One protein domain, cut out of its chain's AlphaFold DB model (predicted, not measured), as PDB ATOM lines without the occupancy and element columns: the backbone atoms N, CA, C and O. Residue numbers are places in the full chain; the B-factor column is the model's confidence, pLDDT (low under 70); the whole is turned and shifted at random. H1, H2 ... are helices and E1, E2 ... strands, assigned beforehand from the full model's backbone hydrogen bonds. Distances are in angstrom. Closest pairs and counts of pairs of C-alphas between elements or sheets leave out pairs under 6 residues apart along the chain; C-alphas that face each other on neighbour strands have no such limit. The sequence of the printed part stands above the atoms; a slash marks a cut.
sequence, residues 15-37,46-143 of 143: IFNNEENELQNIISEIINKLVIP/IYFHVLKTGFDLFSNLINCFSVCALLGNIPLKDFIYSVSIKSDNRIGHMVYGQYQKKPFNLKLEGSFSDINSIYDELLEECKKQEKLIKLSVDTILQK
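Overview. This is residues 15 to 37 and 46 to 143 of the 143 residues of an uncharacterized protein of Nosema apis BRL 01 (UniProt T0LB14). A twisted sheet of three strands, E2 E3 E4, lies between helices: the long H3 crosses one face slantwise and runs on past the sheet to meet H2, while H1 and H2 cover the other face. The short strand E1 lies on the far side of H2 from the sheet. The printed part has 121 residues, with three named helices and four named strands in the order H1 E1 H2 E2 E3 E4 H3; the sheet is antiparallel and the class is mixed, helices and strands. The whole is compact, with a radius of gyration of the C-alphas of 14.4 A and spans of 45 by 32 by 27 A.

Along the chain. Begin at C-alpha 80, at (-19.108, 49.291, 30.305), where E2 starts; it covers residues 80 to 87, 23.4 A. E3, residues 90 to 97, is also 23.4 A long, and E4, residues 102 to 109, is 20.4 A and bends by 55 degrees at residue 105. H3 runs 38.6 A from residue 115 to C-alpha 141 at (-20.074, 62.659, 43.531). Go back to C-alpha 22 at (-26.759, 30.902, 32.908) for H1, residues 22 to 34, 18.7 A. E1 is residues 46 to 48, and H2, residues 57 to 71, is 21.0 A.

Arrangement. E2, E3 and E4 form a meander, each strand the antiparallel neighbour of the one before, and both successive pairs are hairpins. Look at N 83 and O 94, 3.0 A apart, between E2 and E3, and at N 93 and O 107, 2.8 A, between E3 and E4. With helices on both faces there are three layers. H3 is on one face at a height over the sheet of 5.6 A, slantwise to the strands at 49 degrees to E2 on the local plane; its closest C-alpha to E2 is Cys 126, 5.9 A from that of Val 83. On the opposite face H2 is over E2, along the strands, at a height of 6.7 A; the C-alphas of Ser 59 and Ser 82 come within 4.7 A. H1, on the same face as H2, touches it with residues 23 to 27 alone, closest at C-alphas Leu 23 and Phe 58, 6.7 A, at a shallow tilt of 27 degrees, the same way. H3 touches H2 with residues 133 to 137 alone, closest at C-alphas Val 137 and Val 67, 7.1 A, at a tilt of 38 degrees, only just steep. E1 pairs with no named strand, but residues 15 to 16 pair in parallel with its residues 47 to 48. In H1 and H2 every O i to N i+4 pair is within hydrogen-bond range; in H3 22 of 23 are.

Size, cuts and confidence. The two C-alphas farthest apart are those of Ser 113 and Lys 143, 47.0 A. Residues 38 to 45 are not printed, and C-alphas 37 and 46 are 13.4 A apart across this cut. Of the links that are printed whole, none is long. Mean pLDDT of the printed part is 91.6; residue 143 alone is under 70.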
ATOM      1  N   ILE A  15     -20.293  37.003  43.751       94.31
ATOM      2  CA  ILE A  15     -21.231  36.275  44.610       94.31
ATOM      3  C   ILE A  15     -22.643  36.793  44.355       94.31
ATOM      4  O   ILE A  15     -22.894  37.994  44.458       94.31
ATOM      5  N   PHE A  16     -23.574  35.884  44.071       93.94
ATOM      6  CA  PHE A  16     -25.002  36.172  43.945       93.94
ATOM      7  C   PHE A  16     -25.752  35.652  45.177       93.94
ATOM      8  O   PHE A  16     -25.394  34.625  45.749       93.94
ATOM      9  N   ASN A  17     -26.791  36.366  45.618       90.62
ATOM     10  CA  ASN A  17     -27.597  35.983  46.787       90.62
ATOM     11  C   ASN A  17     -28.678  34.924  46.496       90.62
ATOM     12  O   ASN A  17     -29.463  34.582  47.378       90.62
ATOM     13  N   ASN A  18     -28.762  34.460  45.259       82.62
ATOM     14  CA  ASN A  18     -29.759  33.546  44.725       82.62
ATOM     15  C   ASN A  18     -29.072  32.449  43.897       82.62
ATOM     16  O   ASN A  18     -27.881  32.549  43.618       82.62
ATOM     17  N   GLU A  19     -29.813  31.391  43.550       77.00
ATOM     18  CA  GLU A  19     -29.265  30.236  42.826       77.00
ATOM     19  C   GLU A  19     -28.589  30.644  41.510       77.00
ATOM     20  O   GLU A  19     -29.124  31.462  40.747       77.00
ATOM     21  N   GLU A  20     -27.423  30.040  41.259       74.75
ATOM     22  CA  GLU A  20     -26.650  30.245  40.039       74.75
ATOM     23  C   GLU A  20     -27.465  29.883  38.799       74.75
ATOM     24  O   GLU A  20     -28.122  28.845  38.727       74.75
ATOM     25  N   ASN A  21     -27.405  30.749  37.790       83.81
ATOM     26  CA  ASN A  21     -28.039  30.514  36.500       83.81
ATOM     27  C   ASN A  21     -27.136  30.967  35.347       83.81
ATOM     28  O   ASN A  21     -26.123  31.639  35.538       83.81
ATOM     29  N   GLU A  22     -27.523  30.603  34.125       86.81
ATOM     30  CA  GLU A  22     -26.759  30.902  32.908       86.81
ATOM     31  C   GLU A  22     -26.446  32.401  32.762       86.81
ATOM     32  O   GLU A  22     -25.331  32.781  32.412       86.81
ATOM     33  N   LEU A  23     -27.411  33.265  33.084       86.25
ATOM     34  CA  LEU A  23     -27.265  34.716  32.994       86.25
ATOM     35  C   LEU A  23     -26.195  35.220  33.976       86.25
ATOM     36  O   LEU A  23     -25.339  36.018  33.594       86.25
ATOM     37  N   GLN A  24     -26.195  34.722  35.214       89.75
ATOM     38  CA  GLN A  24     -25.182  35.056  36.218       89.75
ATOM     39  C   GLN A  24     -23.783  34.579  35.810       89.75
ATOM     40  O   GLN A  24     -22.823  35.329  35.975       89.75
ATOM     41  N   ASN A  25     -23.665  33.399  35.192       91.00
ATOM     42  CA  ASN A  25     -22.387  32.904  34.667       91.00
ATOM     43  C   ASN A  25     -21.821  33.830  33.585       91.00
ATOM     44  O   ASN A  25     -20.648  34.200  33.636       91.00
ATOM     45  N   ILE A  26     -22.666  34.282  32.653       92.56
ATOM     46  CA  ILE A  26     -22.263  35.233  31.607       92.56
ATOM     47  C   ILE A  26     -21.796  36.557  32.228       92.56
ATOM     48  O   ILE A  26     -20.774  37.108  31.815       92.56
ATOM     49  N   ILE A  27     -22.507  37.069  33.236       94.19
ATOM     50  CA  ILE A  27     -22.107  38.291  33.950       94.19
ATOM     51  C   ILE A  27     -20.753  38.099  34.633       94.19
ATOM     52  O   ILE A  27     -19.874  38.951  34.487       94.19
ATOM     53  N   SER A  28     -20.565  36.982  35.337       94.38
ATOM     54  CA  SER A  28     -19.306  36.663  36.003       94.38
ATOM     55  C   SER A  28     -18.143  36.622  35.018       94.38
ATOM     56  O   SER A  28     -17.097  37.218  35.267       94.38
ATOM     57  N   GLU A  29     -18.326  35.992  33.857       93.50
ATOM     58  CA  GLU A  29     -17.316  35.989  32.799       93.50
ATOM     59  C   GLU A  29     -16.996  37.390  32.274       93.50
ATOM     60  O   GLU A  29     -15.829  37.703  32.029       93.50
ATOM     61  N   ILE A  30     -18.016  38.230  32.072       95.00
ATOM     62  CA  ILE A  30     -17.835  39.605  31.601       95.00
ATOM     63  C   ILE A  30     -17.001  40.397  32.611       95.00
ATOM     64  O   ILE A  30     -16.000  41.007  32.234       95.00
ATOM     65  N   ILE A  31     -17.366  40.337  33.891       95.25
ATOM     66  CA  ILE A  31     -16.687  41.059  34.972       95.25
ATOM     67  C   ILE A  31     -15.250  40.563  35.142       95.25
ATOM     68  O   ILE A  31     -14.331  41.379  35.151       95.25
ATOM     69  N   ASN A  32     -15.027  39.247  35.181       93.06
ATOM     70  CA  ASN A  32     -13.682  38.671  35.292       93.06
ATOM     71  C   ASN A  32     -12.775  39.076  34.121       93.06
ATOM     72  O   ASN A  32     -11.573  39.269  34.291       93.06
ATOM     73  N   LYS A  33     -13.335  39.246  32.915       92.38
ATOM     74  CA  LYS A  33     -12.576  39.739  31.756       92.38
ATOM     75  C   LYS A  33     -12.279  41.239  31.843       92.38
ATOM     76  O   LYS A  33     -11.301  41.666  31.222       92.38
ATOM     77  N   LEU A  34     -13.089  42.022  32.556       93.69
ATOM     78  CA  LEU A  34     -12.990  43.483  32.643       93.69
ATOM     79  C   LEU A  34     -12.113  43.979  33.783       93.69
ATOM     80  O   LEU A  34     -11.355  44.923  33.570       93.69
ATOM     81  N   VAL A  35     -12.229  43.380  34.964       93.56
ATOM     82  CA  VAL A  35     -11.470  43.802  36.142       93.56
ATOM     83  C   VAL A  35      -9.983  43.550  35.899       93.56
ATOM     84  O   VAL A  35      -9.583  42.499  35.394       93.56
ATOM     85  N   ILE A  36      -9.158  44.547  36.212       90.69
ATOM     86  CA  ILE A  36      -7.703  44.442  36.164       90.69
ATOM     87  C   ILE A  36      -7.233  44.092  37.580       90.69
ATOM     88  O   ILE A  36      -7.427  44.896  38.488       90.69
ATOM     89  N   PRO A  37      -6.606  42.926  37.800       84.19
ATOM     90  CA  PRO A  37      -5.969  42.632  39.080       84.19
ATOM     91  C   PRO A  37      -4.915  43.695  39.406       84.19
ATOM     92  O   PRO A  37      -4.067  43.992  38.565       84.19
ATOM     93  N   ILE A  46     -17.209  41.096  44.715       94.50
ATOM     94  CA  ILE A  46     -18.372  41.740  44.100       94.50
ATOM     95  C   ILE A  46     -19.613  40.952  44.501       94.50
ATOM     96  O   ILE A  46     -19.777  39.792  44.131       94.50
ATOM     97  N   TYR A  47     -20.501  41.607  45.241       95.69
ATOM     98  CA  TYR A  47     -21.732  41.012  45.742       95.69
ATOM     99  C   TYR A  47     -22.939  41.564  44.992       95.69
ATOM    100  O   TYR A  47     -23.204  42.766  45.010       95.69
ATOM    101  N   PHE A  48     -23.711  40.675  44.377       95.69
ATOM    102  CA  PHE A  48     -25.002  40.989  43.792       95.69
ATOM    103  C   PHE A  48     -26.123  40.516  44.710       95.69
ATOM    104  O   PHE A  48     -26.337  39.321  44.907       95.69
ATOM    105  N   HIS A  49     -26.878  41.482  45.229       93.56
ATOM    106  CA  HIS A  49     -28.098  41.235  45.987       93.56
ATOM    107  C   HIS A  49     -29.314  41.591  45.133       93.56
ATOM    108  O   HIS A  49     -29.731  42.748  45.063       93.56
ATOM    109  N   VAL A  50     -29.888  40.595  44.459       91.62
ATOM    110  CA  VAL A  50     -31.082  40.781  43.631       91.62
ATOM    111  C   VAL A  50     -32.307  40.875  44.534       91.62
ATOM    112  O   VAL A  50     -32.698  39.899  45.171       91.62
ATOM    113  N   LEU A  51     -32.923  42.058  44.576       91.06
ATOM    114  CA  LEU A  51     -34.140  42.312  45.360       91.06
ATOM    115  C   LEU A  51     -35.423  42.009  44.576       91.06
ATOM    116  O   LEU A  51     -36.437  41.628  45.152       91.06
ATOM    117  N   LYS A  52     -35.389  42.202  43.254       89.19
ATOM    118  CA  LYS A  52     -36.516  41.968  42.350       89.19
ATOM    119  C   LYS A  52     -35.995  41.505  40.996       89.19
ATOM    120  O   LYS A  52     -35.031  42.063  40.481       89.19
ATOM    121  N   THR A  53     -36.656  40.508  40.420       88.25
ATOM    122  CA  THR A  53     -36.362  40.010  39.076       88.25
ATOM    123  C   THR A  53     -37.283  40.658  38.040       88.25
ATOM    124  O   THR A  53     -38.397  41.095  38.337       88.25
ATOM    125  N   GLY A  54     -36.791  40.759  36.808       88.12
ATOM    126  CA  GLY A  54     -37.491  41.348  35.672       88.12
ATOM    127  C   GLY A  54     -36.749  41.050  34.371       88.12
ATOM    128  O   GLY A  54     -35.662  40.476  34.406       88.12
ATOM    129  N   PHE A  55     -37.329  41.435  33.231       87.12
ATOM    130  CA  PHE A  55     -36.753  41.119  31.914       87.12
ATOM    131  C   PHE A  55     -35.336  41.689  31.735       87.12
ATOM    132  O   PHE A  55     -34.487  41.057  31.122       87.12
ATOM    133  N   ASP A  56     -35.078  42.863  32.310       90.25
ATOM    134  CA  ASP A  56     -33.822  43.597  32.163       90.25
ATOM    135  C   ASP A  56     -32.809  43.270  33.277       90.25
ATOM    136  O   ASP A  56     -31.932  44.068  33.606       90.25
ATOM    137  N   LEU A  57     -32.942  42.112  33.938       92.31
ATOM    138  CA  LEU A  57     -32.051  41.740  35.042       92.31
ATOM    139  C   LEU A  57     -30.578  41.730  34.600       92.31
ATOM    140  O   LEU A  57     -29.727  42.232  35.328       92.31
ATOM    141  N   PHE A  58     -30.293  41.214  33.400       93.69
ATOM    142  CA  PHE A  58     -28.940  41.161  32.839       93.69
ATOM    143  C   PHE A  58     -28.269  42.535  32.810       93.69
ATOM    144  O   PHE A  58     -27.197  42.726  33.389       93.69
ATOM    145  N   SER A  59     -28.909  43.511  32.171       95.31
ATOM    146  CA  SER A  59     -28.311  44.831  32.012       95.31
ATOM    147  C   SER A  59     -28.274  45.616  33.301       95.31
ATOM    148  O   SER A  59     -27.291  46.314  33.543       95.31
ATOM    149  N   ASN A  60     -29.277  45.461  34.165       94.50
ATOM    150  CA  ASN A  60     -29.262  46.111  35.470       94.50
ATOM    151  C   ASN A  60     -28.089  45.638  36.327       94.50
ATOM    152  O   ASN A  60     -27.410  46.470  36.920       94.50
ATOM    153  N   LEU A  61     -27.780  44.340  36.350       95.12
ATOM    154  CA  LEU A  61     -26.626  43.834  37.096       95.12
ATOM    155  C   LEU A  61     -25.304  44.382  36.542       95.12
ATOM    156  O   LEU A  61     -24.471  44.864  37.307       95.12
ATOM    157  N   ILE A  62     -25.134  44.391  35.219       96.44
ATOM    158  CA  ILE A  62     -23.942  44.960  34.578       96.44
ATOM    159  C   ILE A  62     -23.802  46.467  34.857       96.44
ATOM    160  O   ILE A  62     -22.712  46.945  35.181       96.44
ATOM    161  N   ASN A  63     -24.894  47.224  34.766       95.69
ATOM    162  CA  ASN A  63     -24.890  48.663  35.023       95.69
ATOM    163  C   ASN A  63     -24.608  48.969  36.499       95.69
ATOM    164  O   ASN A  63     -23.790  49.840  36.789       95.69
ATOM    165  N   CYS A  64     -25.208  48.215  37.428       94.75
ATOM    166  CA  CYS A  64     -24.916  48.311  38.859       94.75
ATOM    167  C   CYS A  64     -23.439  48.031  39.145       94.75
ATOM    168  O   CYS A  64     -22.803  48.809  39.852       94.75
ATOM    169  N   PHE A  65     -22.872  46.972  38.557       95.50
ATOM    170  CA  PHE A  65     -21.439  46.701  38.664       95.50
ATOM    171  C   PHE A  65     -20.604  47.880  38.173       95.50
ATOM    172  O   PHE A  65     -19.688  48.297  38.867       95.50
ATOM    173  N   SER A  66     -20.940  48.444  37.015       94.56
ATOM    174  CA  SER A  66     -20.173  49.539  36.413       94.56
ATOM    175  C   SER A  66     -20.168  50.778  37.309       94.56
ATOM    176  O   SER A  66     -19.112  51.351  37.569       94.56
ATOM    177  N   VAL A  67     -21.329  51.145  37.861       93.88
ATOM    178  CA  VAL A  67     -21.447  52.240  38.835       93.88
ATOM    179  C   VAL A  67     -20.631  51.947  40.096       93.88
ATOM    180  O   VAL A  67     -19.839  52.788  40.513       93.88
ATOM    181  N   CYS A  68     -20.774  50.757  40.685       94.00
ATOM    182  CA  CYS A  68     -20.026  50.373  41.885       94.00
ATOM    183  C   CYS A  68     -18.514  50.333  41.644       94.00
ATOM    184  O   CYS A  68     -17.753  50.778  42.496       94.00
ATOM    185  N   ALA A  69     -18.073  49.837  40.488       93.12
ATOM    186  CA  ALA A  69     -16.667  49.792  40.119       93.12
ATOM    187  C   ALA A  69     -16.080  51.200  39.985       93.12
ATOM    188  O   ALA A  69     -14.980  51.447  40.469       93.12
ATOM    189  N   LEU A  70     -16.833  52.136  39.405       91.12
ATOM    190  CA  LEU A  70     -16.414  53.531  39.306       91.12
ATOM    191  C   LEU A  70     -16.342  54.210  40.680       91.12
ATOM    192  O   LEU A  70     -15.326  54.818  40.999       91.12
ATOM    193  N   LEU A  71     -17.380  54.070  41.510       91.12
ATOM    194  CA  LEU A  71     -17.404  54.650  42.860       91.12
ATOM    195  C   LEU A  71     -16.352  54.024  43.789       91.12
ATOM    196  O   LEU A  71     -15.778  54.715  44.625       91.12
ATOM    197  N   GLY A  72     -16.086  52.728  43.632       90.12
ATOM    198  CA  GLY A  72     -15.078  51.983  44.385       90.12
ATOM    199  C   GLY A  72     -13.658  52.109  43.832       90.12
ATOM    200  O   GLY A  72     -12.756  51.472  44.369       90.12
ATOM    201  N   ASN A  73     -13.455  52.889  42.764       90.31
ATOM    202  CA  ASN A  73     -12.178  53.031  42.060       90.31
ATOM    203  C   ASN A  73     -11.535  51.676  41.690       90.31
ATOM    204  O   ASN A  73     -10.320  51.494  41.773       90.31
ATOM    205  N   ILE A  74     -12.372  50.707  41.303       92.44
ATOM    206  CA  ILE A  74     -11.932  49.394  40.840       92.44
ATOM    207  C   ILE A  74     -11.348  49.567  39.433       92.44
ATOM    208  O   ILE A  74     -12.045  50.058  38.542       92.44
ATOM    209  N   PRO A  75     -10.093  49.162  39.189       91.19
ATOM    210  CA  PRO A  75      -9.481  49.313  37.877       91.19
ATOM    211  C   PRO A  75     -10.123  48.356  36.863       91.19
ATOM    212  O   PRO A  75     -10.138  47.137  37.041       91.19
ATOM    213  N   LEU A  76     -10.631  48.923  35.768       93.31
ATOM    214  CA  LEU A  76     -11.271  48.193  34.673       93.31
ATOM    215  C   LEU A  76     -10.520  48.416  33.354       93.31
ATOM    216  O   LEU A  76     -10.025  49.510  33.090       93.31
ATOM    217  N   LYS A  77     -10.499  47.400  32.480       93.31
ATOM    218  CA  LYS A  77      -9.987  47.512  31.097       93.31
ATOM    219  C   LYS A  77     -10.822  48.451  30.237       93.31
ATOM    220  O   LYS A  77     -10.309  49.053  29.298       93.31
ATOM    221  N   ASP A  78     -12.117  48.512  30.516       94.38
ATOM    222  CA  ASP A  78     -13.040  49.453  29.905       94.38
ATOM    223  C   ASP A  78     -14.187  49.736  30.878       94.38
ATOM    224  O   ASP A  78     -14.564  48.865  31.664       94.38
ATOM    225  N   PHE A  79     -14.748  50.939  30.813       92.50
ATOM    226  CA  PHE A  79     -16.016  51.219  31.470       92.50
ATOM    227  C   PHE A  79     -17.133  50.701  30.571       92.50
ATOM    228  O   PHE A  79     -17.140  50.996  29.378       92.50
ATOM    229  N   ILE A  80     -18.061  49.918  31.111       95.12
ATOM    230  CA  ILE A  80     -19.108  49.291  30.305       95.12
ATOM    231  C   ILE A  80     -20.497  49.776  30.701       95.12
ATOM    232  O   ILE A  80     -20.725  50.288  31.793       95.12
ATOM    233  N   TYR A  81     -21.437  49.606  29.785       95.12
ATOM    234  CA  TYR A  81     -22.861  49.799  30.019       95.12
ATOM    235  C   TYR A  81     -23.635  48.774  29.211       95.12
ATOM    236  O   TYR A  81     -23.177  48.304  28.168       95.12
ATOM    237  N   SER A  82     -24.801  48.404  29.719       97.38
ATOM    238  CA  SER A  82     -25.620  47.345  29.163       97.38
ATOM    239  C   SER A  82     -27.060  47.784  28.992       97.38
ATOM    240  O   SER A  82     -27.574  48.564  29.795       97.38
ATOM    241  N   VAL A  83     -27.708  47.255  27.958       97.44
ATOM    242  CA  VAL A  83     -29.141  47.422  27.699       97.44
ATOM    243  C   VAL A  83     -29.754  46.102  27.248       97.44
ATOM    244  O   VAL A  83     -29.099  45.319  26.548       97.44
ATOM    245  N   SER A  84     -31.006  45.868  27.647       95.88
ATOM    246  CA  SER A  84     -31.834  44.790  27.114       95.88
ATOM    247  C   SER A  84     -33.044  45.377  26.405       95.88
ATOM    248  O   SER A  84     -33.763  46.199  26.971       95.88
ATOM    249  N   ILE A  85     -33.316  44.910  25.192       94.81
ATOM    250  CA  ILE A  85     -34.524  45.251  24.441       94.81
ATOM    251  C   ILE A  85     -35.364  43.989  24.297       94.81
ATOM    252  O   ILE A  85     -34.859  42.933  23.916       94.81
ATOM    253  N   LYS A  86     -36.657  44.103  24.605       92.44
ATOM    254  CA  LYS A  86     -37.634  43.032  24.414       92.44
ATOM    255  C   LYS A  86     -38.594  43.408  23.291       92.44
ATOM    256  O   LYS A  86     -39.290  44.414  23.392       92.44
ATOM    257  N   SER A  87     -38.671  42.562  22.268       88.06
ATOM    258  CA  SER A  87     -39.616  42.688  21.158       88.06
ATOM    259  C   SER A  87     -40.346  41.361  20.962       88.06
ATOM    260  O   SER A  87     -39.763  40.373  20.505       88.06
ATOM    261  N   ASP A  88     -41.621  41.322  21.347       87.06
ATOM    262  CA  ASP A  88     -42.439  40.105  21.419       87.06
ATOM    263  C   ASP A  88     -41.802  39.033  22.332       87.06
ATOM    264  O   ASP A  88     -41.614  39.252  23.534       87.06
ATOM    265  N   ASN A  89     -41.444  37.881  21.755       86.19
ATOM    266  CA  ASN A  89     -40.759  36.763  22.410       86.19
ATOM    267  C   ASN A  89     -39.240  36.776  22.172       86.19
ATOM    268  O   ASN A  89     -38.582  35.753  22.348       86.19
ATOM    269  N   ARG A  90     -38.692  37.907  21.719       91.25
ATOM    270  CA  ARG A  90     -37.275  38.063  21.400       91.25
ATOM    271  C   ARG A  90     -36.636  39.033  22.376       91.25
ATOM    272  O   ARG A  90     -37.236  40.057  22.712       91.25
ATOM    273  N   ILE A  91     -35.426  38.717  22.816       92.81
ATOM    274  CA  ILE A  91     -34.676  39.547  23.754       92.81
ATOM    275  C   ILE A  91     -33.277  39.757  23.194       92.81
ATOM    276  O   ILE A  91     -32.594  38.804  22.831       92.81
ATOM    277  N   GLY A  92     -32.865  41.012  23.083       94.06
ATOM    278  CA  GLY A  92     -31.500  41.377  22.743       94.06
ATOM    279  C   GLY A  92     -30.825  41.999  23.952       94.06
ATOM    280  O   GLY A  92     -31.390  42.901  24.559       94.06
ATOM    281  N   HIS A  93     -29.628  41.536  24.285       95.12
ATOM    282  CA  HIS A  93     -28.778  42.102  25.322       95.12
ATOM    283  C   HIS A  93     -27.475  42.577  24.694       95.12
ATOM    284  O   HIS A  93     -26.797  41.797  24.022       95.12
ATOM    285  N   MET A  94     -27.084  43.821  24.952       97.12
ATOM    286  CA  MET A  94     -25.790  44.346  24.522       97.12
ATOM    287  C   MET A  94     -25.043  44.921  25.713       97.12
ATOM    288  O   MET A  94     -25.594  45.723  26.456       97.12
ATOM    289  N   VAL A  95     -23.775  44.539  25.854       97.31
ATOM    290  CA  VAL A  95     -22.796  45.213  26.713       97.31
ATOM    291  C   VAL A  95     -21.829  45.955  25.809       97.31
ATOM    292  O   VAL A  95     -21.241  45.349  24.915       97.31
ATOM    293  N   TYR A  96     -21.638  47.246  26.040       97.06
ATOM    294  CA  TYR A  96     -20.822  48.113  25.199       97.06
ATOM    295  C   TYR A  96     -19.707  48.776  26.010       97.06
ATOM    296  O   TYR A  96     -19.937  49.220  27.133       97.06
ATOM    297  N   GLY A  97     -18.499  48.822  25.441       95.81
ATOM    298  CA  GLY A  97     -17.322  49.442  26.051       95.81
ATOM    299  C   GLY A  97     -17.191  50.921  25.696       95.81
ATOM    300  O   GLY A  97     -17.188  51.295  24.518       95.81
ATOM    301  N   GLN A  98     -17.054  51.767  26.713       92.12
ATOM    302  CA  GLN A  98     -16.998  53.215  26.574       92.12
ATOM    303  C   GLN A  98     -15.761  53.687  25.829       92.12
ATOM    304  O   GLN A  98     -15.872  54.558  24.965       92.12
ATOM    305  N   TYR A  99     -14.590  53.183  26.200       91.00
ATOM    306  CA  TYR A  99     -13.313  53.637  25.670       91.00
ATOM    307  C   TYR A  99     -12.988  52.923  24.364       91.00
ATOM    308  O   TYR A  99     -12.545  53.566  23.416       91.00
ATOM    309  N   GLN A 100     -13.280  51.622  24.267       92.00
ATOM    310  CA  GLN A 100     -13.052  50.858  23.039       92.00
ATOM    311  C   GLN A 100     -14.095  51.144  21.951       92.00
ATOM    312  O   GLN A 100     -13.871  50.775  20.799       92.00
ATOM    313  N   LYS A 101     -15.224  51.779  22.301       92.75
ATOM    314  CA  LYS A 101     -16.320  52.125  21.382       92.75
ATOM    315  C   LYS A 101     -16.789  50.935  20.537       92.75
ATOM    316  O   LYS A 101     -17.063  51.064  19.342       92.75
ATOM    317  N   LYS A 102     -16.924  49.768  21.171       93.75
ATOM    318  CA  LYS A 102     -17.419  48.540  20.535       93.75
ATOM    319  C   LYS A 102     -18.213  47.665  21.510       93.75
ATOM    320  O   LYS A 102     -18.010  47.779  22.724       93.75
ATOM    321  N   PRO A 103     -19.071  46.762  21.004       93.50
ATOM    322  CA  PRO A 103     -19.714  45.754  21.834       93.50
ATOM    323  C   PRO A 103     -18.675  44.849  22.500       93.50
ATOM    324  O   PRO A 103     -17.759  44.340  21.852       93.50
ATOM    325  N   PHE A 104     -18.837  44.648  23.802       93.56
ATOM    326  CA  PHE A 104     -18.103  43.669  24.594       93.56
ATOM    327  C   PHE A 104     -18.817  42.312  24.601       93.56
ATOM    328  O   PHE A 104     -18.171  41.266  24.585       93.56
ATOM    329  N   ASN A 105     -20.153  42.328  24.610       94.31
ATOM    330  CA  ASN A 105     -20.987  41.137  24.515       94.31
ATOM    331  C   ASN A 105     -22.301  41.475  23.797       94.31
ATOM    332  O   ASN A 105     -22.841  42.567  23.978       94.31
ATOM    333  N   LEU A 106     -22.800  40.537  22.995       94.38
ATOM    334  CA  LEU A 106     -24.113  40.589  22.366       94.38
ATOM    335  C   LEU A 106     -24.758  39.213  22.525       94.38
ATOM    336  O   LEU A 106     -24.223  38.225  22.020       94.38
ATOM    337  N   LYS A 107     -25.908  39.157  23.197       91.75
ATOM    338  CA  LYS A 107     -26.727  37.947  23.316       91.75
ATOM    339  C   LYS A 107     -28.091  38.219  22.704       91.75
ATOM    340  O   LYS A 107     -28.741  39.198  23.056       91.75
ATOM    341  N   LEU A 108     -28.516  37.348  21.798       92.44
ATOM    342  CA  LEU A 108     -29.835  37.396  21.180       92.44
ATOM    343  C   LEU A 108     -30.578  36.111  21.538       92.44
ATOM    344  O   LEU A 108     -30.094  35.012  21.270       92.44
ATOM    345  N   GLU A 109     -31.744  36.256  22.147       91.00
ATOM    346  CA  GLU A 109     -32.647  35.169  22.504       91.00
ATOM    347  C   GLU A 109     -33.883  35.241  21.600       91.00
ATOM    348  O   GLU A 109     -34.555  36.271  21.521       91.00
ATOM    349  N   GLY A 110     -34.173  34.145  20.899       89.44
ATOM    350  CA  GLY A 110     -35.223  34.085  19.881       89.44
ATOM    351  C   GLY A 110     -34.718  34.360  18.460       89.44
ATOM    352  O   GLY A 110     -33.539  34.609  18.220       89.44
ATOM    353  N   SER A 111     -35.626  34.261  17.487       89.44
ATOM    354  CA  SER A 111     -35.299  34.446  16.071       89.44
ATOM    355  C   SER A 111     -35.523  35.897  15.650       89.44
ATOM    356  O   SER A 111     -36.652  36.390  15.655       89.44
ATOM    357  N   PHE A 112     -34.444  36.580  15.274       87.75
ATOM    358  CA  PHE A 112     -34.497  37.905  14.665       87.75
ATOM    359  C   PHE A 112     -34.368  37.764  13.148       87.75
ATOM    360  O   PHE A 112     -33.403  37.185  12.658       87.75
ATOM    361  N   SER A 113     -35.344  38.290  12.407       85.75
ATOM    362  CA  SER A 113     -35.317  38.311  10.939       85.75
ATOM    363  C   SER A 113     -34.291  39.301  10.387       85.75
ATOM    364  O   SER A 113     -33.752  39.081   9.309       85.75
ATOM    365  N   ASP A 114     -34.023  40.377  11.130       89.31
ATOM    366  CA  ASP A 114     -33.043  41.402  10.788       89.31
ATOM    367  C   ASP A 114     -32.126  41.657  11.989       89.31
ATOM    368  O   ASP A 114     -32.479  42.356  12.941       89.31
ATOM    369  N   ILE A 115     -30.951  41.027  11.957       91.38
ATOM    370  CA  ILE A 115     -29.939  41.139  13.015       91.38
ATOM    371  C   ILE A 115     -29.322  42.544  13.035       91.38
ATOM    372  O   ILE A 115     -28.970  43.037  14.105       91.38
ATOM    373  N   ASN A 116     -29.216  43.206  11.880       93.56
ATOM    374  CA  ASN A 116     -28.616  44.537  11.803       93.56
ATOM    375  C   ASN A 116     -29.536  45.570  12.448       93.56
ATOM    376  O   ASN A 116     -29.076  46.373  13.252       93.56
ATOM    377  N   SER A 117     -30.843  45.479  12.185       92.56
ATOM    378  CA  SER A 117     -31.819  46.376  12.804       92.56
ATOM    379  C   SER A 117     -31.795  46.297  14.333       92.56
ATOM    380  O   SER A 117     -31.756  47.339  14.982       92.56
ATOM    381  N   ILE A 118     -31.796  45.094  14.927       94.31
ATOM    382  CA  ILE A 118     -31.747  44.967  16.396       94.31
ATOM    383  C   ILE A 118     -30.388  45.398  16.958       94.31
ATOM    384  O   ILE A 118     -30.318  45.963  18.046       94.31
ATOM    385  N   TYR A 119     -29.300  45.151  16.226       95.19
ATOM    386  CA  TYR A 119     -27.969  45.591  16.626       95.19
ATOM    387  C   TYR A 119     -27.881  47.119  16.703       95.19
ATOM    388  O   TYR A 119     -27.384  47.648  17.699       95.19
ATOM    389  N   ASP A 120     -28.384  47.817  15.685       95.50
ATOM    390  CA  ASP A 120     -28.392  49.278  15.642       95.50
ATOM    391  C   ASP A 120     -29.274  49.859  16.754       95.50
ATOM    392  O   ASP A 120     -28.850  50.783  17.450       95.50
ATOM    393  N   GLU A 121     -30.442  49.259  16.999       95.81
ATOM    394  CA  GLU A 121     -31.337  49.648  18.094       95.81
ATOM    395  C   GLU A 121     -30.651  49.508  19.466       95.81
ATOM    396  O   GLU A 121     -30.606  50.457  20.253       95.81
ATOM    397  N   LEU A 122     -30.029  48.354  19.731       96.62
ATOM    398  CA  LEU A 122     -29.268  48.112  20.961       96.62
ATOM    399  C   LEU A 122     -28.101  49.094  21.113       96.62
ATOM    400  O   LEU A 122     -27.845  49.593  22.209       96.62
ATOM    401  N   LEU A 123     -27.399  49.400  20.022       96.00
ATOM    402  CA  LEU A 123     -26.284  50.339  20.034       96.00
ATOM    403  C   LEU A 123     -26.741  51.767  20.358       96.00
ATOM    404  O   LEU A 123     -26.057  52.485  21.096       96.00
ATOM    405  N   GLU A 124     -27.875  52.205  19.811       96.00
ATOM    406  CA  GLU A 124     -28.465  53.503  20.136       96.00
ATOM    407  C   GLU A 124     -28.892  53.587  21.603       96.00
ATOM    408  O   GLU A 124     -28.571  54.573  22.276       96.00
ATOM    409  N   GLU A 125     -29.536  52.545  22.129       96.44
ATOM    410  CA  GLU A 125     -29.919  52.483  23.542       96.44
ATOM    411  C   GLU A 125     -28.695  52.450  24.468       96.44
ATOM    412  O   GLU A 125     -28.656  53.186  25.455       96.44
ATOM    413  N   CYS A 126     -27.625  51.726  24.119       95.69
ATOM    414  CA  CYS A 126     -26.360  51.777  24.861       95.69
ATOM    415  C   CYS A 126     -25.796  53.204  24.953       95.69
ATOM    416  O   CYS A 126     -25.337  53.625  26.016       95.69
ATOM    417  N   LYS A 127     -25.849  53.984  23.865       93.06
ATOM    418  CA  LYS A 127     -25.385  55.386  23.863       93.06
ATOM    419  C   LYS A 127     -26.251  56.290  24.742       93.06
ATOM    420  O   LYS A 127     -25.740  57.256  25.311       93.06
ATOM    421  N   LYS A 128     -27.555  56.017  24.849       94.94
ATOM    422  CA  LYS A 128     -28.447  56.728  25.783       94.94
ATOM    423  C   LYS A 128     -28.115  56.346  27.226       94.94
ATOM    424  O   LYS A 128     -27.951  57.237  28.061       94.94
ATOM    425  N   GLN A 129     -27.912  55.058  27.487       94.38
ATOM    426  CA  GLN A 129     -27.555  54.539  28.805       94.38
ATOM    427  C   GLN A 129     -26.218  55.094  29.317       94.38
ATOM    428  O   GLN A 129     -26.125  55.468  30.485       94.38
ATOM    429  N   GLU A 130     -25.211  55.249  28.446       92.19
ATOM    430  CA  GLU A 130     -23.936  55.910  28.773       92.19
ATOM    431  C   GLU A 130     -24.164  57.297  29.396       92.19
ATOM    432  O   GLU A 130     -23.571  57.635  30.421       92.19
ATOM    433  N   LYS A 131     -25.042  58.104  28.788       91.88
ATOM    434  CA  LYS A 131     -25.338  59.462  29.267       91.88
ATOM    435  C   LYS A 131     -26.047  59.438  30.620       91.88
ATOM    436  O   LYS A 131     -25.710  60.241  31.485       91.88
ATOM    437  N   LEU A 132     -26.997  58.520  30.807       91.62
ATOM    438  CA  LEU A 132     -27.755  58.385  32.054       91.62
ATOM    439  C   LEU A 132     -26.867  57.948  33.221       91.62
ATOM    440  O   LEU A 132     -26.962  58.520  34.308       91.62
ATOM    441  N   ILE A 133     -25.979  56.978  32.997       90.00
ATOM    442  CA  ILE A 133     -25.042  56.509  34.024       90.00
ATOM    443  C   ILE A 133     -24.067  57.625  34.401       90.00
ATOM    444  O   ILE A 133     -23.901  57.890  35.589       90.00
ATOM    445  N   LYS A 134     -23.487  58.329  33.418       88.12
ATOM    446  CA  LYS A 134     -22.599  59.477  33.676       88.12
ATOM    447  C   LYS A 134     -23.279  60.548  34.524       88.12
ATOM    448  O   LYS A 134     -22.763  60.902  35.576       88.12
ATOM    449  N   LEU A 135     -24.479  60.973  34.125       89.12
ATOM    450  CA  LEU A 135     -25.262  61.960  34.872       89.12
ATOM    451  C   LEU A 135     -25.543  61.495  36.312       89.12
ATOM    452  O   LEU A 135     -25.448  62.277  37.258       89.12
ATOM    453  N   SER A 136     -25.894  60.218  36.478       87.25
ATOM    454  CA  SER A 136     -26.203  59.640  37.788       87.25
ATOM    455  C   SER A 136     -24.978  59.624  38.697       87.25
ATOM    456  O   SER A 136     -25.082  60.002  39.862       87.25
ATOM    457  N   VAL A 137     -23.814  59.238  38.172       86.75
ATOM    458  CA  VAL A 137     -22.562  59.215  38.938       86.75
ATOM    459  C   VAL A 137     -22.111  60.627  39.298       86.75
ATOM    460  O   VAL A 137     -21.797  60.872  40.461       86.75
ATOM    461  N   ASP A 138     -22.155  61.571  38.356       88.00
ATOM    462  CA  ASP A 138     -21.797  62.971  38.621       88.00
ATOM    463  C   ASP A 138     -22.672  63.564  39.737       88.00
ATOM    464  O   ASP A 138     -22.178  64.252  40.628       88.00
ATOM    465  N   THR A 139     -23.967  63.230  39.746       88.75
ATOM    466  CA  THR A 139     -24.909  63.657  40.794       88.75
ATOM    467  C   THR A 139     -24.568  63.070  42.167       88.75
ATOM    468  O   THR A 139     -24.799  63.717  43.188       88.75
ATOM    469  N   ILE A 140     -24.050  61.839  42.215       87.25
ATOM    470  CA  ILE A 140     -23.634  61.186  43.464       87.25
ATOM    471  C   ILE A 140     -22.357  61.834  44.005       87.25
ATOM    472  O   ILE A 140     -22.284  62.102  45.197       87.25
ATOM    473  N   LEU A 141     -21.379  62.111  43.138       81.88
ATOM    474  CA  LEU A 141     -20.074  62.659  43.531       81.88
ATOM    475  C   LEU A 141     -20.110  64.149  43.915       81.88
ATOM    476  O   LEU A 141     -19.169  64.637  44.532       81.88
ATOM    477  N   GLN A 142     -21.162  64.879  43.535       80.25
ATOM    478  CA  GLN A 142     -21.356  66.295  43.890       80.25
ATOM    479  C   GLN A 142     -22.052  66.515  45.246       80.25
ATOM    480  O   GLN A 142     -22.251  67.667  45.637       80.25
ATOM    481  N   LYS A 143     -22.452  65.446  45.939       53.72
ATOM    482  CA  LYS A 143     -23.021  65.501  47.293       53.72
ATOM    483  C   LYS A 143     -21.958  65.236  48.346       53.72
ATOM    484  O   LYS A 143     -22.075  65.863  49.420       53.72
TER     485      LYS A 143